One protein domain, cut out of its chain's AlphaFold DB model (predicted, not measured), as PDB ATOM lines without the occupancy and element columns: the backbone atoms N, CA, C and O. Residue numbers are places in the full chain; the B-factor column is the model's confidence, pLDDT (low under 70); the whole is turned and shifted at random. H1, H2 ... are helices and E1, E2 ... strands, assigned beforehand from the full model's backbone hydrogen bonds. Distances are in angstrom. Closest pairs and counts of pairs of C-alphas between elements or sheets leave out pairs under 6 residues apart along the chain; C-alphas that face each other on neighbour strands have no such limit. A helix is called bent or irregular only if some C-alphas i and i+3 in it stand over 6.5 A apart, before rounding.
ATOM      1  N   ASP A  64     148.551 160.841 159.091       82.12
ATOM      2  CA  ASP A  64     148.416 159.683 158.200       82.12
ATOM      3  C   ASP A  64     147.217 158.793 158.562       82.12
ATOM      4  O   ASP A  64     146.702 158.047 157.732       82.12
ATOM      5  N   SER A  65     146.785 158.814 159.829       86.19
ATOM      6  CA  SER A  65     145.672 157.998 160.321       86.19
ATOM      7  C   SER A  65     145.108 158.522 161.644       86.19
ATOM      8  O   SER A  65     145.781 159.250 162.375       86.19
ATOM      9  N   VAL A  66     143.893 158.083 162.000       89.19
ATOM     10  CA  VAL A  66     143.266 158.408 163.295       89.19
ATOM     11  C   VAL A  66     144.114 157.944 164.492       89.19
ATOM     12  O   VAL A  66     144.346 158.767 165.372       89.19
ATOM     13  N   PRO A  67     144.650 156.705 164.552       91.25
ATOM     14  CA  PRO A  67     145.525 156.306 165.658       91.25
ATOM     15  C   PRO A  67     146.799 157.155 165.762       91.25
ATOM     16  O   PRO A  67     147.208 157.501 166.868       91.25
ATOM     17  N   ALA A  68     147.405 157.527 164.628       89.00
ATOM     18  CA  ALA A  68     148.584 158.396 164.618       89.00
ATOM     19  C   ALA A  68     148.254 159.805 165.139       89.00
ATOM     20  O   ALA A  68     149.010 160.354 165.939       89.00
ATOM     21  N   ALA A  69     147.106 160.356 164.736       91.69
ATOM     22  CA  ALA A  69     146.610 161.631 165.241       91.69
ATOM     23  C   ALA A  69     146.357 161.576 166.755       91.69
ATOM     24  O   ALA A  69     146.864 162.425 167.478       91.69
ATOM     25  N   ILE A  70     145.658 160.552 167.258       93.62
ATOM     26  CA  ILE A  70     145.421 160.374 168.703       93.62
ATOM     27  C   ILE A  70     146.748 160.319 169.456       93.62
ATOM     28  O   ILE A  70     146.950 161.094 170.385       93.62
ATOM     29  N   GLN A  71     147.686 159.475 169.017       92.44
ATOM     30  CA  GLN A  71     148.984 159.339 169.675       92.44
ATOM     31  C   GLN A  71     149.753 160.667 169.713       92.44
ATOM     32  O   GLN A  71     150.401 160.989 170.713       92.44
ATOM     33  N   PHE A  72     149.695 161.444 168.630       93.31
ATOM     34  CA  PHE A  72     150.285 162.776 168.574       93.31
ATOM     35  C   PHE A  72     149.625 163.735 169.576       93.31
ATOM     36  O   PHE A  72     150.331 164.426 170.316       93.31
ATOM     37  N   LEU A  73     148.290 163.763 169.628       93.19
ATOM     38  CA  LEU A  73     147.525 164.643 170.513       93.19
ATOM     39  C   LEU A  73     147.720 164.276 171.990       93.19
ATOM     40  O   LEU A  73     147.929 165.168 172.807       93.19
ATOM     41  N   GLU A  74     147.746 162.988 172.332       91.00
ATOM     42  CA  GLU A  74     148.041 162.502 173.684       91.00
ATOM     43  C   GLU A  74     149.441 162.937 174.140       91.00
ATOM     44  O   GLU A  74     149.606 163.490 175.229       91.00
ATOM     45  N   ASN A  75     150.450 162.776 173.275       90.06
ATOM     46  CA  ASN A  75     151.815 163.225 173.560       90.06
ATOM     47  C   ASN A  75     151.889 164.747 173.753       90.06
ATOM     48  O   ASN A  75     152.643 165.238 174.596       90.06
ATOM     49  N   ARG A  76     151.101 165.508 172.986       87.25
ATOM     50  CA  ARG A  76     150.991 166.964 173.136       87.25
ATOM     51  C   ARG A  76     150.293 167.364 174.432       87.25
ATOM     52  O   ARG A  76     150.799 168.250 175.116       87.25
ATOM     53  N   ALA A  77     149.196 166.704 174.784       85.81
ATOM     54  CA  ALA A  77     148.432 166.952 176.002       85.81
ATOM     55  C   ALA A  77     149.239 166.642 177.273       85.81
ATOM     56  O   ALA A  77     149.129 167.368 178.262       85.81
ATOM     57  N   ALA A  78     150.084 165.607 177.223       86.75
ATOM     58  CA  ALA A  78     150.988 165.222 178.306       86.75
ATOM     59  C   ALA A  78     152.204 166.157 178.458       86.75
ATOM     60  O   ALA A  78     152.930 166.080 179.452       86.75
ATOM     61  N   SER A  79     152.460 167.037 177.485       86.62
ATOM     62  CA  SER A  79     153.598 167.949 177.540       86.62
ATOM     63  C   SER A  79     153.378 169.048 178.588       86.62
ATOM     64  O   SER A  79     152.377 169.763 178.526       86.62
ATOM     65  N   PRO A  80     154.353 169.313 179.481       80.00
ATOM     66  CA  PRO A  80     154.281 170.441 180.414       80.00
ATOM     67  C   PRO A  80     154.334 171.807 179.708       80.00
ATOM     68  O   PRO A  80     154.091 172.835 180.330       80.00
ATOM     69  N   LYS A  81     154.667 171.830 178.409       79.69
ATOM     70  CA  LYS A  81     154.678 173.023 177.552       79.69
ATOM     71  C   LYS A  81     153.512 173.025 176.559       79.69
ATOM     72  O   LYS A  81     153.648 173.580 175.469       79.69
ATOM     73  N   ARG A  82     152.408 172.338 176.874       81.69
ATOM     74  CA  ARG A  82     151.238 172.302 175.991       81.69
ATOM     75  C   ARG A  82     150.727 173.719 175.728       81.69
ATOM     76  O   ARG A  82     150.634 174.534 176.641       81.69
ATOM     77  N   ALA A  83     150.440 173.995 174.460       82.06
ATOM     78  CA  ALA A  83     149.991 175.300 173.982       82.06
ATOM     79  C   ALA A  83     148.496 175.540 174.242       82.06
ATOM     80  O   ALA A  83     148.061 176.681 174.349       82.06
ATOM     81  N   TRP A  84     147.721 174.465 174.355       86.81
ATOM     82  CA  TRP A  84     146.273 174.482 174.494       86.81
ATOM     83  C   TRP A  84     145.820 173.310 175.366       86.81
ATOM     84  O   TRP A  84     146.567 172.355 175.609       86.81
ATOM     85  N   THR A  85     144.593 173.419 175.862       88.25
ATOM     86  CA  THR A  85     143.960 172.418 176.717       88.25
ATOM     87  C   THR A  85     143.059 171.520 175.864       88.25
ATOM     88  O   THR A  85     142.265 172.049 175.081       88.25
ATOM     89  N   PRO A  86     143.165 170.183 175.977       92.69
ATOM     90  CA  PRO A  86     142.274 169.264 175.277       92.69
ATOM     91  C   PRO A  86     140.803 169.490 175.626       92.69
ATOM     92  O   PRO A  86     140.466 169.770 176.776       92.69
ATOM     93  N   ALA A  87     139.913 169.286 174.656       94.12
ATOM     94  CA  ALA A  87     138.489 169.528 174.827       94.12
ATOM     95  C   ALA A  87     137.879 168.718 175.975       94.12
ATOM     96  O   ALA A  87     137.028 169.241 176.683       94.12
ATOM     97  N   HIS A  88     138.332 167.485 176.226       94.38
ATOM     98  CA  HIS A  88     137.811 166.679 177.336       94.38
ATOM     99  C   HIS A  88     138.073 167.259 178.731       94.38
ATOM    100  O   HIS A  88     137.399 166.855 179.678       94.38
ATOM    101  N   GLU A  89     139.017 168.190 178.865       92.69
ATOM    102  CA  GLU A  89     139.261 168.922 180.109       92.69
ATOM    103  C   GLU A  89     138.353 170.166 180.240       92.69
ATOM    104  O   GLU A  89     138.246 170.727 181.329       92.69
ATOM    105  N   HIS A  90     137.668 170.592 179.169       92.81
ATOM    106  CA  HIS A  90     136.768 171.747 179.184       92.81
ATOM    107  C   HIS A  90     135.403 171.402 179.824       92.81
ATOM    108  O   HIS A  90     134.807 170.375 179.472       92.81
ATOM    109  N   PRO A  91     134.838 172.257 180.705       89.31
ATOM    110  CA  PRO A  91     133.590 171.966 181.423       89.31
ATOM    111  C   PRO A  91     132.400 171.614 180.518       89.31
ATOM    112  O   PRO A  91     131.608 170.718 180.830       89.31
ATOM    113  N   ASP A  92     132.279 172.286 179.371       87.94
ATOM    114  CA  ASP A  92     131.157 172.079 178.453       87.94
ATOM    115  C   ASP A  92     131.272 170.817 177.598       87.94
ATOM    116  O   ASP A  92     130.261 170.331 177.082       87.94
ATOM    117  N   PHE A  93     132.452 170.200 177.507       92.06
ATOM    118  CA  PHE A  93     132.633 169.000 176.691       92.06
ATOM    119  C   PHE A  93     131.792 167.819 177.185       92.06
ATOM    120  O   PHE A  93     131.288 167.018 176.395       92.06
ATOM    121  N   ALA A  94     131.532 167.752 178.493       90.00
ATOM    122  CA  ALA A  94     130.637 166.755 179.066       90.00
ATOM    123  C   ALA A  94     129.214 166.828 178.478       90.00
ATOM    124  O   ALA A  94     128.543 165.797 178.373       90.00
ATOM    125  N   LYS A  95     128.734 168.019 178.090       89.00
ATOM    126  CA  LYS A  95     127.426 168.201 177.435       89.00
ATOM    127  C   LYS A  95     127.468 167.700 175.989       89.00
ATOM    128  O   LYS A  95     126.530 167.039 175.544       89.00
ATOM    129  N   ILE A  96     128.585 167.938 175.301       89.25
ATOM    130  CA  ILE A  96     128.834 167.531 173.911       89.25
ATOM    131  C   ILE A  96     128.768 166.006 173.778       89.25
ATOM    132  O   ILE A  96     127.949 165.490 173.019       89.25
ATOM    133  N   VAL A  97     129.536 165.264 174.581       89.62
ATOM    134  CA  VAL A  97     129.581 163.788 174.495       89.62
ATOM    135  C   VAL A  97     128.290 163.102 174.949       89.62
ATOM    136  O   VAL A  97     128.000 161.977 174.535       89.62
ATOM    137  N   LYS A  98     127.485 163.769 175.787       88.19
ATOM    138  CA  LYS A  98     126.156 163.282 176.193       88.19
ATOM    139  C   LYS A  98     125.105 163.463 175.094       88.19
ATOM    140  O   LYS A  98     124.065 162.799 175.148       88.19
ATOM    141  N   SER A  99     125.358 164.311 174.094       88.06
ATOM    142  CA  SER A  99     124.451 164.492 172.962       88.06
ATOM    143  C   SER A  99     124.281 163.185 172.186       88.06
ATOM    144  O   SER A  99     125.242 162.531 171.776       88.06
ATOM    145  N   ARG A 100     123.028 162.814 171.900       86.62
ATOM    146  CA  ARG A 100     122.725 161.678 171.009       86.62
ATOM    147  C   ARG A 100     123.237 161.913 169.588       86.62
ATOM    148  O   ARG A 100     123.434 160.946 168.856       86.62
ATOM    149  N   LEU A 101     123.415 163.174 169.198       86.12
ATOM    150  CA  LEU A 101     123.899 163.557 167.879       86.12
ATOM    151  C   LEU A 101     125.417 163.429 167.759       86.12
ATOM    152  O   LEU A 101     125.894 163.114 166.676       86.12
ATOM    153  N   PHE A 102     126.163 163.509 168.865       86.56
ATOM    154  CA  PHE A 102     127.597 163.210 168.860       86.56
ATOM    155  C   PHE A 102     127.878 161.791 168.347       86.56
ATOM    156  O   PHE A 102     128.731 161.600 167.489       86.56
ATOM    157  N   LYS A 103     127.057 160.810 168.737       83.62
ATOM    158  CA  LYS A 103     127.143 159.421 168.239       83.62
ATOM    159  C   LYS A 103     126.835 159.263 166.743       83.62
ATOM    160  O   LYS A 103     127.047 158.186 166.196       83.62
ATOM    161  N   LYS A 104     126.279 160.297 166.102       83.06
ATOM    162  CA  LYS A 104     125.982 160.335 164.662       83.06
ATOM    163  C   LYS A 104     127.061 161.056 163.847       83.06
ATOM    164  O   LYS A 104     126.964 161.049 162.625       83.06
ATOM    165  N   THR A 105     128.050 161.668 164.499       87.38
ATOM    166  CA  THR A 105     129.228 162.235 163.821       87.38
ATOM    167  C   THR A 105     130.128 161.109 163.279       87.38
ATOM    168  O   THR A 105     129.993 159.962 163.719       87.38
ATOM    169  N   PRO A 106     131.042 161.385 162.334       87.06
ATOM    170  CA  PRO A 106     132.003 160.395 161.846       87.06
ATOM    171  C   PRO A 106     132.837 159.789 162.976       87.06
ATOM    172  O   PRO A 106     133.173 160.471 163.945       87.06
ATOM    173  N   VAL A 107     133.222 158.517 162.843       86.44
ATOM    174  CA  VAL A 107     134.014 157.817 163.873       86.44
ATOM    175  C   VAL A 107     135.336 158.538 164.143       86.44
ATOM    176  O   VAL A 107     135.705 158.695 165.305       86.44
ATOM    177  N   ALA A 108     136.010 159.045 163.102       88.19
ATOM    178  CA  ALA A 108     137.209 159.863 163.263       88.19
ATOM    179  C   ALA A 108     136.967 161.069 164.189       88.19
ATOM    180  O   ALA A 108     137.757 161.305 165.098       88.19
ATOM    181  N   TRP A 109     135.844 161.779 164.028       91.62
ATOM    182  CA  TRP A 109     135.501 162.917 164.885       91.62
ATOM    183  C   TRP A 109     135.238 162.489 166.325       91.62
ATOM    184  O   TRP A 109     135.775 163.091 167.249       91.62
ATOM    185  N   GLN A 110     134.470 161.415 166.529       90.56
ATOM    186  CA  GLN A 110     134.161 160.911 167.871       90.56
ATOM    187  C   GLN A 110     135.423 160.555 168.666       90.56
ATOM    188  O   GLN A 110     135.461 160.759 169.879       90.56
ATOM    189  N   LEU A 111     136.442 160.026 167.985       92.06
ATOM    190  CA  LEU A 111     137.708 159.631 168.596       92.06
ATOM    191  C   LEU A 111     138.662 160.812 168.808       92.06
ATOM    192  O   LEU A 111     139.380 160.833 169.805       92.06
ATOM    193  N   LEU A 112     138.682 161.780 167.888       93.44
ATOM    194  CA  LEU A 112     139.627 162.900 167.921       93.44
ATOM    195  C   LEU A 112     139.130 164.074 168.759       93.44
ATOM    196  O   LEU A 112     139.927 164.648 169.493       93.44
ATOM    197  N   ALA A 113     137.835 164.401 168.709       94.25
ATOM    198  CA  ALA A 113     137.259 165.568 169.381       94.25
ATOM    199  C   ALA A 113     137.653 165.723 170.866       94.25
ATOM    200  O   ALA A 113     137.971 166.846 171.243       94.25
ATOM    201  N   PRO A 114     137.721 164.664 171.706       95.31
ATOM    202  CA  PRO A 114     138.193 164.783 173.094       95.31
ATOM    203  C   PRO A 114     139.600 165.372 173.235       95.31
ATOM    204  O   PRO A 114     139.927 165.978 174.255       95.31
ATOM    205  N   TRP A 115     140.441 165.172 172.228       95.38
ATOM    206  CA  TRP A 115     141.855 165.515 172.240       95.38
ATOM    207  C   TRP A 115     142.182 166.782 171.454       95.38
ATOM    208  O   TRP A 115     143.331 167.203 171.476       95.38
ATOM    209  N   LEU A 116     141.213 167.383 170.761       94.81
ATOM    210  CA  LEU A 116     141.401 168.629 170.015       94.81
ATOM    211  C   LEU A 116     141.291 169.854 170.935       94.81
ATOM    212  O   LEU A 116     140.741 169.736 172.032       94.81
ATOM    213  N   PRO A 117     141.783 171.034 170.514       93.12
ATOM    214  CA  PRO A 117     141.464 172.288 171.188       93.12
ATOM    215  C   PRO A 117     139.944 172.494 171.252       93.12
ATOM    216  O   PRO A 117     139.253 172.303 170.251       93.12
ATOM    217  N   PHE A 118     139.420 172.889 172.418       92.88
ATOM    218  CA  PHE A 118     138.001 173.259 172.544       92.88
ATOM    219  C   PHE A 118     137.678 174.526 171.738       92.88
ATOM    220  O   PHE A 118     136.634 174.616 171.097       92.88
ATOM    221  N   GLU A 119     138.611 175.474 171.758       91.31
ATOM    222  CA  GLU A 119     138.585 176.733 171.026       91.31
ATOM    223  C   GLU A 119     139.910 176.870 170.256       91.31
ATOM    224  O   GLU A 119     140.981 176.544 170.780       91.31
ATOM    225  N   ALA A 120     139.843 177.338 169.011       89.69
ATOM    226  CA  ALA A 120     141.000 177.662 168.189       89.69
ATOM    227  C   ALA A 120     140.773 179.025 167.528       89.69
ATOM    228  O   ALA A 120     139.912 179.173 166.663       89.69
ATOM    229  N   VAL A 121     141.552 180.018 167.957       86.31
ATOM    230  CA  VAL A 121     141.449 181.404 167.487       86.31
ATOM    231  C   VAL A 121     142.812 181.879 167.031       86.31
ATOM    232  O   VAL A 121     143.781 181.790 167.779       86.31
ATOM    233  N   LEU A 122     142.891 182.405 165.816       84.25
ATOM    234  CA  LEU A 122     144.094 183.034 165.295       84.25
ATOM    235  C   LEU A 122     143.722 184.338 164.606       84.25
ATOM    236  O   LEU A 122     143.047 184.327 163.584       84.25
ATOM    237  N   GLU A 123     144.231 185.438 165.145       80.56
ATOM    238  CA  GLU A 123     144.151 186.769 164.552       80.56
ATOM    239  C   GLU A 123     145.580 187.242 164.263       80.56
ATOM    240  O   GLU A 123     146.296 187.700 165.152       80.56
ATOM    241  N   GLU A 124     146.038 187.073 163.021       72.06
ATOM    242  CA  GLU A 124     147.394 187.441 162.604       72.06
ATOM    243  C   GLU A 124     147.356 188.251 161.301       72.06
ATOM    244  O   GLU A 124     147.251 187.712 160.196       72.06
ATOM    245  N   GLY A 125     147.460 189.578 161.432       72.69
ATOM    246  CA  GLY A 125     147.367 190.500 160.301       72.69
ATOM    247  C   GLY A 125     145.988 190.434 159.644       72.69
ATOM    248  O   GLY A 125     144.985 190.742 160.278       72.69
ATOM    249  N   GLU A 126     145.949 190.028 158.375       60.47
ATOM    250  CA  GLU A 126     144.707 189.829 157.612       60.47
ATOM    251  C   GLU A 126     144.144 188.404 157.740       60.47
ATOM    252  O   GLU A 126     143.029 188.141 157.292       60.47
ATOM    253  N   LYS A 127     144.897 187.464 158.330       66.19
ATOM    254  CA  LYS A 127     144.442 186.084 158.512       66.19
ATOM    255  C   LYS A 127     143.691 185.970 159.823       66.19
ATOM    256  O   LYS A 127     144.258 186.212 160.888       66.19
ATOM    257  N   GLN A 128     142.433 185.567 159.722       79.50
ATOM    258  CA  GLN A 128     141.567 185.376 160.864       79.50
ATOM    259  C   GLN A 128     140.907 184.004 160.786       79.50
ATOM    260  O   GLN A 128     140.412 183.616 159.731       79.50
ATOM    261  N   PHE A 129     140.939 183.274 161.893       87.62
ATOM    262  CA  PHE A 129     140.265 181.994 162.043       87.62
ATOM    263  C   PHE A 129     139.685 181.904 163.450       87.62
ATOM    264  O   PHE A 129     140.390 182.192 164.420       87.62
ATOM    265  N   TRP A 130     138.432 181.466 163.555       89.56
ATOM    266  CA  TRP A 130     137.783 181.172 164.827       89.56
ATOM    267  C   TRP A 130     137.052 179.845 164.731       89.56
ATOM    268  O   TRP A 130     136.373 179.560 163.751       89.56
ATOM    269  N   PHE A 131     137.156 179.058 165.786       93.06
ATOM    270  CA  PHE A 131     136.405 177.831 165.950       93.06
ATOM    271  C   PHE A 131     136.171 177.595 167.432       93.06
ATOM    272  O   PHE A 131     137.128 177.553 168.205       93.06
ATOM    273  N   THR A 132     134.918 177.358 167.800       93.75
ATOM    274  CA  THR A 132     134.545 176.866 169.124       93.75
ATOM    275  C   THR A 132     133.729 175.599 168.960       93.75
ATOM    276  O   THR A 132     132.718 175.574 168.255       93.75
ATOM    277  N   LEU A 133     134.167 174.531 169.617       93.38
ATOM    278  CA  LEU A 133     133.472 173.255 169.622       93.38
ATOM    279  C   LEU A 133     132.111 173.394 170.324       93.38
ATOM    280  O   LEU A 133     132.032 173.895 171.446       93.38
ATOM    281  N   CYS A 134     131.038 172.897 169.705       90.69
ATOM    282  CA  CYS A 134     129.693 172.956 170.279       90.69
ATOM    283  C   CYS A 134     129.034 171.572 170.388       90.69
ATOM    284  O   CYS A 134     129.508 170.567 169.850       90.69
ATOM    285  N   ALA A 135     127.934 171.495 171.144       89.06
ATOM    286  CA  ALA A 135     127.132 170.279 171.197       89.06
ATOM    287  C   ALA A 135     126.494 170.043 169.818       89.06
ATOM    288  O   ALA A 135     125.823 170.950 169.331       89.06
ATOM    289  N   PRO A 136     126.647 168.855 169.197       87.38
ATOM    290  CA  PRO A 136     126.222 168.699 167.818       87.38
ATOM    291  C   PRO A 136     124.719 168.866 167.657       87.38
ATOM    292  O   PRO A 136     123.949 168.267 168.418       87.38
ATOM    293  N   GLU A 137     124.326 169.608 166.627       88.44
ATOM    294  CA  GLU A 137     122.939 169.908 166.280       88.44
ATOM    295  C   GLU A 137     122.716 169.802 164.770       88.44
ATOM    296  O   GLU A 137     123.614 170.053 163.971       88.44
ATOM    297  N   TRP A 138     121.526 169.361 164.358       83.81
ATOM    298  CA  TRP A 138     121.166 169.421 162.939       83.81
ATOM    299  C   TRP A 138     120.882 170.866 162.563       83.81
ATOM    300  O   TRP A 138     120.272 171.583 163.354       83.81
ATOM    301  N   ASN A 139     121.228 171.252 161.338       75.19
ATOM    302  CA  ASN A 139     120.837 172.541 160.788       75.19
ATOM    303  C   ASN A 139     119.321 172.582 160.504       75.19
ATOM    304  O   ASN A 139     118.856 172.444 159.377       75.19
ATOM    305  N   THR A 140     118.516 172.710 161.557       62.66
ATOM    306  CA  THR A 140     117.048 172.694 161.469       62.66
ATOM    307  C   THR A 140     116.448 174.024 161.027       62.66
ATOM    308  O   THR A 140     115.232 174.120 160.883       62.66
ATOM    309  N   TRP A 141     117.274 175.057 160.849       66.44
ATOM    310  CA  TRP A 141     116.820 176.407 160.512       66.44
ATOM    311  C   TRP A 141     116.552 176.573 159.010       66.44
ATOM    312  O   TRP A 141     115.859 177.504 158.609       66.44
ATOM    313  N   LEU A 142     117.031 175.635 158.185       64.88
ATOM    314  CA  LEU A 142     116.707 175.559 156.765       64.88
ATOM    315  C   LEU A 142     115.382 174.832 156.527       64.88
ATOM    316  O   LEU A 142     115.184 173.685 156.931       64.88
ATOM    317  N   ILE A 143     114.475 175.521 155.835       55.84
ATOM    318  CA  ILE A 143     113.095 175.077 155.599       55.84
ATOM    319  C   ILE A 143     113.006 174.148 154.369       55.84
ATOM    320  O   ILE A 143     112.127 173.285 154.322       55.84
ATOM    321  N   ALA A 144     113.933 174.256 153.406       55.62
ATOM    322  CA  ALA A 144     113.987 173.419 152.204       55.62
ATOM    323  C   ALA A 144     115.431 173.219 151.701       55.62
ATOM    324  O   ALA A 144     116.267 174.105 151.854       55.62
ATOM    325  N   ASP A 145     115.709 172.062 151.087       58.69
ATOM    326  CA  ASP A 145     116.950 171.826 150.337       58.69
ATOM    327  C   ASP A 145     116.725 172.324 148.891       58.69
ATOM    328  O   ASP A 145     116.351 171.545 148.014       58.69
ATOM    329  N   GLU A 146     116.849 173.631 148.651       53.31
ATOM    330  CA  GLU A 146     116.698 174.233 147.314       53.31
ATOM    331  C   GLU A 146     118.048 174.704 146.757       53.31
ATOM    332  O   GLU A 146     118.539 175.758 147.146       53.31
ATOM    333  N   GLY A 147     118.631 173.943 145.823       58.09
ATOM    334  CA  GLY A 147     119.859 174.307 145.097       58.09
ATOM    335  C   GLY A 147     120.882 173.170 145.015       58.09
ATOM    336  O   GLY A 147     120.576 172.027 145.361       58.09
ATOM    337  N   ASP A 148     122.081 173.471 144.502       62.31
ATOM    338  CA  ASP A 148     123.185 172.506 144.480       62.31
ATOM    339  C   ASP A 148     123.602 172.224 145.926       62.31
ATOM    340  O   ASP A 148     123.979 173.171 146.621       62.31
ATOM    341  N   PRO A 149     123.543 170.963 146.400       62.97
ATOM    342  CA  PRO A 149     123.954 170.639 147.752       62.97
ATOM    343  C   PRO A 149     125.337 171.215 148.052       62.97
ATOM    344  O   PRO A 149     125.537 171.740 149.140       62.97
ATOM    345  N   ASP A 150     126.296 171.187 147.131       67.94
ATOM    346  CA  ASP A 150     127.648 171.645 147.439       67.94
ATOM    347  C   ASP A 150     127.781 173.147 147.712       67.94
ATOM    348  O   ASP A 150     128.687 173.532 148.457       67.94
ATOM    349  N   ASP A 151     126.824 173.947 147.247       68.88
ATOM    350  CA  ASP A 151     126.847 175.405 147.360       68.88
ATOM    351  C   ASP A 151     125.891 175.963 148.419       68.88
ATOM    352  O   ASP A 151     126.021 177.129 148.793       68.88
ATOM    353  N   ILE A 152     124.969 175.145 148.938       75.12
ATOM    354  CA  ILE A 152     124.013 175.554 149.974       75.12
ATOM    355  C   ILE A 152     124.106 174.663 151.218       75.12
ATOM    356  O   ILE A 152     124.369 173.457 151.117       75.12
ATOM    357  N   PRO A 153     123.841 175.208 152.413       77.19
ATOM    358  CA  PRO A 153     123.710 174.389 153.591       77.19
ATOM    359  C   PRO A 153     122.429 173.554 153.474       77.19
ATOM    360  O   PRO A 153     121.487 173.898 152.760       77.19
ATOM    361  N   SER A 154     122.399 172.418 154.158       78.44
ATOM    362  CA  SER A 154     121.295 171.459 154.129       78.44
ATOM    363  C   SER A 154     120.827 171.144 155.540       78.44
ATOM    364  O   SER A 154     121.616 171.125 156.484       78.44
ATOM    365  N   LYS A 155     119.559 170.745 155.686       78.88
ATOM    366  CA  LYS A 155     119.047 170.158 156.942       78.88
ATOM    367  C   LYS A 155     119.776 168.876 157.363       78.88
ATOM    368  O   LYS A 155     119.601 168.370 158.473       78.88
ATOM    369  N   HIS A 156     120.538 168.296 156.439       77.56
ATOM    370  CA  HIS A 156     121.388 167.134 156.647       77.56
ATOM    371  C   HIS A 156     122.803 167.486 157.110       77.56
ATOM    372  O   HIS A 156     123.598 166.567 157.331       77.56
ATOM    373  N   ASP A 157     123.095 168.771 157.295       85.12
ATOM    374  CA  ASP A 157     124.342 169.229 157.879       85.12
ATOM    375  C   ASP A 157     124.258 169.143 159.404       85.12
ATOM    376  O   ASP A 157     123.342 169.665 160.048       85.12
ATOM    377  N   LEU A 158     125.201 168.402 159.979       87.81
ATOM    378  CA  LEU A 158     125.375 168.241 161.410       87.81
ATOM    379  C   LEU A 158     126.438 169.232 161.868       87.81
ATOM    380  O   LEU A 158     127.623 169.027 161.604       87.81
ATOM    381  N   VAL A 159     126.003 170.292 162.538       91.56
ATOM    382  CA  VAL A 159     126.864 171.333 163.095       91.56
ATOM    383  C   VAL A 159     127.672 170.757 164.253       91.56
ATOM    384  O   VAL A 159     127.141 170.002 165.070       91.56
ATOM    385  N   ILE A 160     128.961 171.085 164.303       92.94
ATOM    386  CA  ILE A 160     129.921 170.608 165.313       92.94
ATOM    387  C   ILE A 160     130.736 171.722 165.963       92.94
ATOM    388  O   ILE A 160     131.375 171.493 166.988       92.94
ATOM    389  N   GLY A 161     130.729 172.912 165.373       93.06
ATOM    390  CA  GLY A 161     131.382 174.083 165.929       93.06
ATOM    391  C   GLY A 161     130.799 175.356 165.347       93.06
ATOM    392  O   GLY A 161     130.124 175.319 164.316       93.06
ATOM    393  N   GLN A 162     131.044 176.463 166.031       92.44
ATOM    394  CA  GLN A 162     130.533 177.784 165.682       92.44
ATOM    395  C   GLN A 162     131.595 178.848 165.955       92.44
ATOM    396  O   GLN A 162     132.493 178.648 166.776       92.44
ATOM    397  N   THR A 163     131.483 179.980 165.270       88.19
ATOM    398  CA  THR A 163     132.260 181.188 165.558       88.19
ATOM    399  C   THR A 163     131.437 182.152 166.419       88.19
ATOM    400  O   THR A 163     130.207 182.065 166.439       88.19
ATOM    401  N   PRO A 164     132.074 183.131 167.091       79.25
ATOM    402  CA  PRO A 164     131.357 184.195 167.805       79.25
ATOM    403  C   PRO A 164     130.435 185.035 166.912       79.25
ATOM    404  O   PRO A 164     129.557 185.732 167.415       79.25
ATOM    405  N   PHE A 165     130.648 184.987 165.596       80.50
ATOM    406  CA  PHE A 165     129.892 185.747 164.609       80.50
ATOM    407  C   PHE A 165     128.708 184.966 164.042       80.50
ATOM    408  O   PHE A 165     127.917 185.549 163.321       80.50
ATOM    409  N   GLY A 166     128.554 183.684 164.385       80.25
ATOM    410  CA  GLY A 166     127.440 182.854 163.929       80.25
ATOM    411  C   GLY A 166     127.771 181.930 162.762       80.25
ATOM    412  O   GLY A 166     126.945 181.078 162.448       80.25
ATOM    413  N   ASP A 167     128.965 182.033 162.163       86.56
ATOM    414  CA  ASP A 167     129.445 181.053 161.178       86.56
ATOM    415  C   ASP A 167     129.545 179.670 161.833       86.56
ATOM    416  O   ASP A 167     129.814 179.555 163.035       86.56
ATOM    417  N   TRP A 168     129.329 178.605 161.065       91.00
ATOM    418  CA  TRP A 168     129.269 177.253 161.624       91.00
ATOM    419  C   TRP A 168     130.037 176.223 160.809       91.00
ATOM    420  O   TRP A 168     130.152 176.299 159.590       91.00
ATOM    421  N   PHE A 169     130.509 175.195 161.504       93.12
ATOM    422  CA  PHE A 169     131.256 174.076 160.947       93.12
ATOM    423  C   PHE A 169     130.384 172.836 160.983       93.12
ATOM    424  O   PHE A 169     129.765 172.549 162.011       93.12
ATOM    425  N   SER A 170     130.321 172.085 159.888       91.44
ATOM    426  CA  SER A 170     129.408 170.945 159.802       91.44
ATOM    427  C   SER A 170     129.919 169.777 158.970       91.44
ATOM    428  O   SER A 170     130.748 169.935 158.074       91.44
ATOM    429  N   PHE A 171     129.360 168.603 159.270       87.00
ATOM    430  CA  PHE A 171     129.426 167.407 158.439       87.00
ATOM    431  C   PHE A 171     128.157 167.263 157.617       87.00
ATOM    432  O   PHE A 171     127.067 167.370 158.179       87.00
ATOM    433  N   ARG A 172     128.262 166.855 156.355       79.94
ATOM    434  CA  ARG A 172     127.079 166.447 155.594       79.94
ATOM    435  C   ARG A 172     126.786 164.961 155.756       79.94
ATOM    436  O   ARG A 172     127.622 164.103 155.471       79.94
ATOM    437  N   LYS A 173     125.561 164.627 156.170       67.06
ATOM    438  CA  LYS A 173     125.098 163.236 156.213       67.06
ATOM    439  C   LYS A 173     124.998 162.661 154.794       67.06
ATOM    440  O   LYS A 173     124.249 163.179 153.975       67.06
ATOM    441  N   GLY A 174     125.658 161.527 154.556       57.50
ATOM    442  CA  GLY A 174     125.559 160.787 153.293       57.50
ATOM    443  C   GLY A 174     126.648 161.104 152.270       57.50
ATOM    444  O   GLY A 174     126.482 160.716 151.117       57.50
ATOM    445  N   ASP A 175     127.742 161.763 152.674       57.81
ATOM    446  CA  ASP A 175     128.927 161.899 151.822       57.81
ATOM    447  C   ASP A 175     129.411 160.492 151.387       57.81
ATOM    448  O   ASP A 175     129.726 159.654 152.242       57.81
ATOM    449  N   PRO A 176     129.411 160.182 150.075       47.19
ATOM    450  CA  PRO A 176     129.782 158.866 149.561       47.19
ATOM    451  C   PRO A 176     131.261 158.515 149.794       47.19
ATOM    452  O   PRO A 176     131.649 157.368 149.564       47.19
ATOM    453  N   LEU A 177     132.084 159.466 150.254       45.31
ATOM    454  CA  LEU A 177     133.530 159.317 150.394       45.31
ATOM    455  C   LEU A 177     134.036 158.670 151.694       45.31
ATOM    456  O   LEU A 177     135.250 158.681 151.846       45.31
ATOM    457  N   LEU A 178     133.198 158.074 152.569       44.62
ATOM    458  CA  LEU A 178     133.493 156.902 153.450       44.62
ATOM    459  C   LEU A 178     132.657 156.893 154.760       44.62
ATOM    460  O   LEU A 178     132.303 157.935 155.299       44.62
ATOM    461  N   PRO A 179     132.413 155.715 155.373       49.66
ATOM    462  CA  PRO A 179     131.729 155.583 156.669       49.66
ATOM    463  C   PRO A 179     132.586 155.933 157.911       49.66
ATOM    464  O   PRO A 179     132.115 155.761 159.035       49.66
ATOM    465  N   GLY A 180     133.836 156.390 157.744       58.38
ATOM    466  CA  GLY A 180     134.789 156.604 158.852       58.38
ATOM    467  C   GLY A 180     135.398 158.006 158.953       58.38
ATOM    468  O   GLY A 180     135.816 158.393 160.044       58.38
ATOM    469  N   ASP A 181     135.406 158.758 157.857       65.00
ATOM    470  CA  ASP A 181     135.986 160.095 157.736       65.00
ATOM    471  C   ASP A 181     135.046 160.937 156.868       65.00
ATOM    472  O   ASP A 181     134.380 160.391 155.989       65.00
ATOM    473  N   ALA A 182     134.932 162.227 157.153       77.62
ATOM    474  CA  ALA A 182     134.010 163.095 156.439       77.62
ATOM    475  C   ALA A 182     134.614 164.465 156.201       77.62
ATOM    476  O   ALA A 182     135.409 164.974 156.994       77.62
ATOM    477  N   ARG A 183     134.156 165.071 155.115       84.81
ATOM    478  CA  ARG A 183     134.411 166.461 154.804       84.81
ATOM    479  C   ARG A 183     133.811 167.377 155.872       84.81
ATOM    480  O   ARG A 183     132.687 167.142 156.326       84.81
ATOM    481  N   ILE A 184     134.541 168.428 156.230       89.62
ATOM    482  CA  ILE A 184     134.063 169.495 157.112       89.62
ATOM    483  C   ILE A 184     133.982 170.774 156.304       89.62
ATOM    484  O   ILE A 184     134.946 171.146 155.642       89.62
ATOM    485  N   ARG A 185     132.836 171.449 156.377       89.25
ATOM    486  CA  ARG A 185     132.637 172.758 155.752       89.25
ATOM    487  C   ARG A 185     132.346 173.809 156.798       89.25
ATOM    488  O   ARG A 185     131.525 173.568 157.688       89.25
ATOM    489  N   GLU A 186     132.997 174.950 156.648       91.12
ATOM    490  CA  GLU A 186     132.610 176.197 157.293       91.12
ATOM    491  C   GLU A 186     131.579 176.904 156.420       91.12
ATOM    492  O   GLU A 186     131.753 177.002 155.205       91.12
ATOM    493  N   TRP A 187     130.520 177.405 157.033       86.62
ATOM    494  CA  TRP A 187     129.459 178.146 156.371       86.62
ATOM    495  C   TRP A 187     129.398 179.560 156.926       86.62
ATOM    496  O   TRP A 187     129.323 179.750 158.141       86.62
ATOM    497  N   ASP A 188     129.401 180.535 156.020       84.00
ATOM    498  CA  ASP A 188     129.129 181.932 156.343       84.00
ATOM    499  C   ASP A 188     127.639 182.070 156.667       84.00
ATOM    500  O   ASP A 188     126.779 181.719 155.850       84.00
ATOM    501  N   HIS A 189     127.330 182.570 157.857       80.69
ATOM    502  CA  HIS A 189     125.947 182.635 158.316       80.69
ATOM    503  C   HIS A 189     125.098 183.695 157.612       80.69
ATOM    504  O   HIS A 189     123.878 183.542 157.533       80.69
ATOM    505  N   GLU A 190     125.720 184.751 157.089       74.69
ATOM    506  CA  GLU A 190     125.029 185.846 156.408       74.69
ATOM    507  C   GLU A 190     124.678 185.450 154.975       74.69
ATOM    508  O   GLU A 190     123.593 185.745 154.475       74.69
ATOM    509  N   THR A 191     125.607 184.780 154.299       76.00
ATOM    510  CA  THR A 191     125.487 184.453 152.876       76.00
ATOM    511  C   THR A 191     125.012 183.029 152.628       76.00
ATOM    512  O   THR A 191     124.587 182.732 151.513       76.00
ATOM    513  N   SER A 192     125.077 182.153 153.638       73.94
ATOM    514  CA  SER A 192     124.869 180.708 153.488       73.94
ATOM    515  C   SER A 192     125.760 180.102 152.401       73.94
ATOM    516  O   SER A 192     125.389 179.128 151.760       73.94
ATOM    517  N   THR A 193     126.938 180.680 152.171       76.00
ATOM    518  CA  THR A 193     127.926 180.119 151.248       76.00
ATOM    519  C   THR A 193     129.015 179.409 152.045       76.00
ATOM    520  O   THR A 193     129.321 179.824 153.168       76.00
ATOM    521  N   PRO A 194     129.611 178.330 151.512       78.62
ATOM    522  CA  PRO A 194     130.738 177.714 152.193       78.62
ATOM    523  C   PRO A 194     131.902 178.720 152.235       78.62
ATOM    524  O   PRO A 194     132.158 179.379 151.235       78.62
ATOM    525  N   ARG A 195     132.629 178.865 153.343       74.62
ATOM    526  CA  ARG A 195     133.867 179.670 153.383       74.62
ATOM    527  C   ARG A 195     135.053 178.789 153.047       74.62
ATOM    528  O   ARG A 195     135.669 178.965 151.995       74.62
ATOM    529  N   ASP A 196     135.252 177.777 153.880       78.31
ATOM    530  CA  ASP A 196     136.354 176.833 153.811       78.31
ATOM    531  C   ASP A 196     135.860 175.382 153.814       78.31
ATOM    532  O   ASP A 196     134.771 175.055 154.297       78.31
ATOM    533  N   ASP A 197     136.669 174.507 153.216       82.38
ATOM    534  CA  ASP A 197     136.367 173.089 153.044       82.38
ATOM    535  C   ASP A 197     137.613 172.246 153.348       82.38
ATOM    536  O   ASP A 197     138.645 172.352 152.672       82.38
ATOM    537  N   TRP A 198     137.503 171.387 154.360       87.56
ATOM    538  CA  TRP A 198     138.493 170.373 154.684       87.56
ATOM    539  C   TRP A 198     138.017 169.028 154.165       87.56
ATOM    540  O   TRP A 198     136.987 168.503 154.589       87.56
ATOM    541  N   ALA A 199     138.832 168.418 153.303       83.12
ATOM    542  CA  ALA A 199     138.524 167.138 152.670       83.12
ATOM    543  C   ALA A 199     138.347 165.972 153.664       83.12
ATOM    544  O   ALA A 199     137.819 164.930 153.281       83.12
ATOM    545  N   SER A 200     138.795 166.130 154.914       85.81
ATOM    546  CA  SER A 200     138.695 165.121 155.966       85.81
ATOM    547  C   SER A 200     138.678 165.724 157.370       85.81
ATOM    548  O   SER A 200     139.194 166.822 157.609       85.81
ATOM    549  N   VAL A 201     138.184 164.939 158.331       89.69
ATOM    550  CA  VAL A 201     138.293 165.214 159.767       89.69
ATOM    551  C   VAL A 201     139.755 165.342 160.175       89.69
ATOM    552  O   VAL A 201     140.088 166.207 160.977       89.69
ATOM    553  N   LEU A 202     140.635 164.495 159.633       89.06
ATOM    554  CA  LEU A 202     142.066 164.535 159.944       89.06
ATOM    555  C   LEU A 202     142.712 165.845 159.485       89.06
ATOM    556  O   LEU A 202     143.495 166.426 160.234       89.06
ATOM    557  N   GLY A 203     142.358 166.326 158.289       89.25
ATOM    558  CA  GLY A 203     142.843 167.605 157.774       89.25
ATOM    559  C   GLY A 203     142.382 168.777 158.638       89.25
ATOM    560  O   GLY A 203     143.187 169.634 159.001       89.25
ATOM    561  N   PHE A 204     141.111 168.777 159.042       92.81
ATOM    562  CA  PHE A 204     140.586 169.804 159.940       92.81
ATOM    563  C   PHE A 204     141.208 169.739 161.340       92.81
ATOM    564  O   PHE A 204     141.608 170.759 161.891       92.81
ATOM    565  N   ALA A 205     141.362 168.541 161.906       93.31
ATOM    566  CA  ALA A 205     142.021 168.328 163.192       93.31
ATOM    567  C   ALA A 205     143.460 168.866 163.197       93.31
ATOM    568  O   ALA A 205     143.865 169.534 164.149       93.31
ATOM    569  N   ALA A 206     144.225 168.601 162.134       91.69
ATOM    570  CA  ALA A 206     145.580 169.123 161.990       91.69
ATOM    571  C   ALA A 206     145.585 170.656 161.934       91.69
ATOM    572  O   ALA A 206     146.362 171.296 162.650       91.69
ATOM    573  N   HIS A 207     144.651 171.233 161.172       92.88
ATOM    574  CA  HIS A 207     144.472 172.675 161.084       92.88
ATOM    575  C   HIS A 207     144.168 173.311 162.449       92.88
ATOM    576  O   HIS A 207     144.865 174.241 162.848       92.88
ATOM    577  N   LEU A 208     143.205 172.775 163.209       93.56
ATOM    578  CA  LEU A 208     142.854 173.286 164.541       93.56
ATOM    579  C   LEU A 208     144.050 173.290 165.500       93.56
ATOM    580  O   LEU A 208     144.266 174.265 166.221       93.56
ATOM    581  N   VAL A 209     144.854 172.223 165.500       91.88
ATOM    582  CA  VAL A 209     146.054 172.152 166.347       91.88
ATOM    583  C   VAL A 209     147.097 173.174 165.923       91.88
ATOM    584  O   VAL A 209     147.690 173.824 166.782       91.88
ATOM    585  N   GLU A 210     147.333 173.330 164.622       90.69
ATOM    586  CA  GLU A 210     148.292 174.310 164.124       90.69
ATOM    587  C   GLU A 210     147.860 175.741 164.462       90.69
ATOM    588  O   GLU A 210     148.684 176.537 164.920       90.69
ATOM    589  N   VAL A 211     146.576 176.056 164.282       90.19
ATOM    590  CA  VAL A 211     145.981 177.339 164.674       90.19
ATOM    591  C   VAL A 211     146.201 177.583 166.163       90.19
ATOM    592  O   VAL A 211     146.766 178.612 166.526       90.19
ATOM    593  N   ALA A 212     145.842 176.628 167.025       88.81
ATOM    594  CA  ALA A 212     145.995 176.766 168.471       88.81
ATOM    595  C   ALA A 212     147.468 176.903 168.901       88.81
ATOM    596  O   ALA A 212     147.807 177.723 169.757       88.81
ATOM    597  N   ASP A 213     148.374 176.153 168.275       87.56
ATOM    598  CA  ASP A 213     149.812 176.264 168.520       87.56
ATOM    599  C   ASP A 213     150.372 177.629 168.107       87.56
ATOM    600  O   ASP A 213     151.255 178.173 168.778       87.56
ATOM    601  N   ARG A 214     149.900 178.184 166.987       86.25
ATOM    602  CA  ARG A 214     150.300 179.516 166.519       86.25
ATOM    603  C   ARG A 214     149.734 180.609 167.414       86.25
ATOM    604  O   ARG A 214     150.488 181.495 167.810       86.25
ATOM    605  N   ALA A 215     148.466 180.501 167.796       84.75
ATOM    606  CA  ALA A 215     147.800 181.410 168.722       84.75
ATOM    607  C   ALA A 215     148.564 181.521 170.051       84.75
ATOM    608  O   ALA A 215     148.879 182.617 170.518       84.75
ATOM    609  N   ALA A 216     148.975 180.381 170.613       82.50
ATOM    610  CA  ALA A 216     149.767 180.355 171.838       82.50
ATOM    611  C   ALA A 216     151.138 181.045 171.680       82.50
ATOM    612  O   ALA A 216     151.605 181.700 172.612       82.50
ATOM    613  N   LYS A 217     151.782 180.948 170.505       82.50
ATOM    614  CA  LYS A 217     153.065 181.631 170.231       82.50
ATOM    615  C   LYS A 217     152.932 183.153 170.208       82.50
ATOM    616  O   LYS A 217     153.875 183.830 170.607       82.50
ATOM    617  N   ILE A 218     151.789 183.678 169.766       79.44
ATOM    618  CA  ILE A 218     151.501 185.122 169.757       79.44
ATOM    619  C   ILE A 218     150.844 185.611 171.061       79.44
ATOM    620  O   ILE A 218     150.520 186.788 171.183       79.44
ATOM    621  N   GLY A 219     150.702 184.733 172.061       72.25
ATOM    622  CA  GLY A 219     150.241 185.084 173.405       72.25
ATOM    623  C   GLY A 219     148.726 185.035 173.613       72.25
ATOM    624  O   GLY A 219     148.265 185.466 174.671       72.25
TER     625      GLY A 219
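AT A GLANCE: This is residues 64 to 219 of the 224 residues of an uncharacterized protein of Phycisphaerales bacterium (UniProt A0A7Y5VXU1). A strongly twisted, curled sheet of six strands, each beside the next in chain order, has the long helix H4 packed slantwise over one face. H1 and H3 lie side by side and run nearly the same way as H4, the three centres making a triangle, while the short H2 sits on the sheet near the bend of E2. The printed part has 156 residues, with four named helices and six named strands in the order H1 H2 H3 E1 E2 E3 E4 E5 E6 H4; the sheet is antiparallel throughout and the class is mixed, helices and strands. The whole is compact, with a radius of gyration of the C-alphas of 15.3 A and spans of 50 by 36 by 30 A.

IN THESE COORDINATES: H1, residues 66 to 77, begins at C-alpha 66 (143.266, 158.408, 163.295) and is 16.2 A long. H2 is residues 93 to 98 and H3 residues 107 to 115; H3 is only just irregular, with C-alphas 111 and 114 6.9 A apart. E1 is residues 119 to 124, 16.2 A long, and E2 residues 127 to 138, 29.0 A long, with a bend of 89 degrees at residue 135. E3 is residues 157 to 162, E4 168 to 172, E5 184 to 187 and E6 194 to 198. H4, residues 201 to 217, is 24.4 A long and ends at C-alpha 217 (153.065, 181.631, 170.231).

HOW THE PARTS SIT: The sheet is a meander, each strand the antiparallel neighbour of the one before, with E1 and E6 as edge strands. The pairing is staggered: E2 pairs with E1 over residues 127 to 132, with N 120 and O 131 2.8 A apart, and with E3 over residues 132 to 138, with N 159 and O 137 2.8 A apart. Within hydrogen-bond range are also N 158 and O 171 of E3 and E4, 2.8 A, N 187 and O 168 of E4 and E5, 2.8 A, and N 195 and O 186 of E5 and E6, 2.8 A. H4 is on the sheet at a height of 8.3 A, forming two layers, a helix on one face of a sheet; its closest C-alphas with E1 are those of Ala 120 and Ala 212, 5.1 A. It is only just slantwise to the strands, at 59.7 degrees to E1 on the local plane. H2 is on the same face, its C-alpha 96 being 4.2 A from C-alpha 135 of E2. H3 touches H4, by residues 201 to 205 of H4 alone, closest at the C-alphas of Trp 109 and Val 201, 6.3 A, a shallow tilt of 15 degrees, the same way. H1 touches H3, closest at the C-alphas of Leu 73 and Trp 115, 6.0 A, a shallow tilt of 6 degrees, the same way. Each O i to N i+4 pair is within hydrogen-bond range in H1, H2 and H4, and 3 of 5 are in H3.

THE WHOLE: The C-alphas farthest apart, of Pro 80 and Glu 146, are 50.2 A apart. The printed part has no cut. The links H1 to H2, E2 to E3 and E4 to E5 are long. The mean pLDDT of the printed part is 82.7; residues 126 to 127, 140 to 151 and 173 to 181 are under 70.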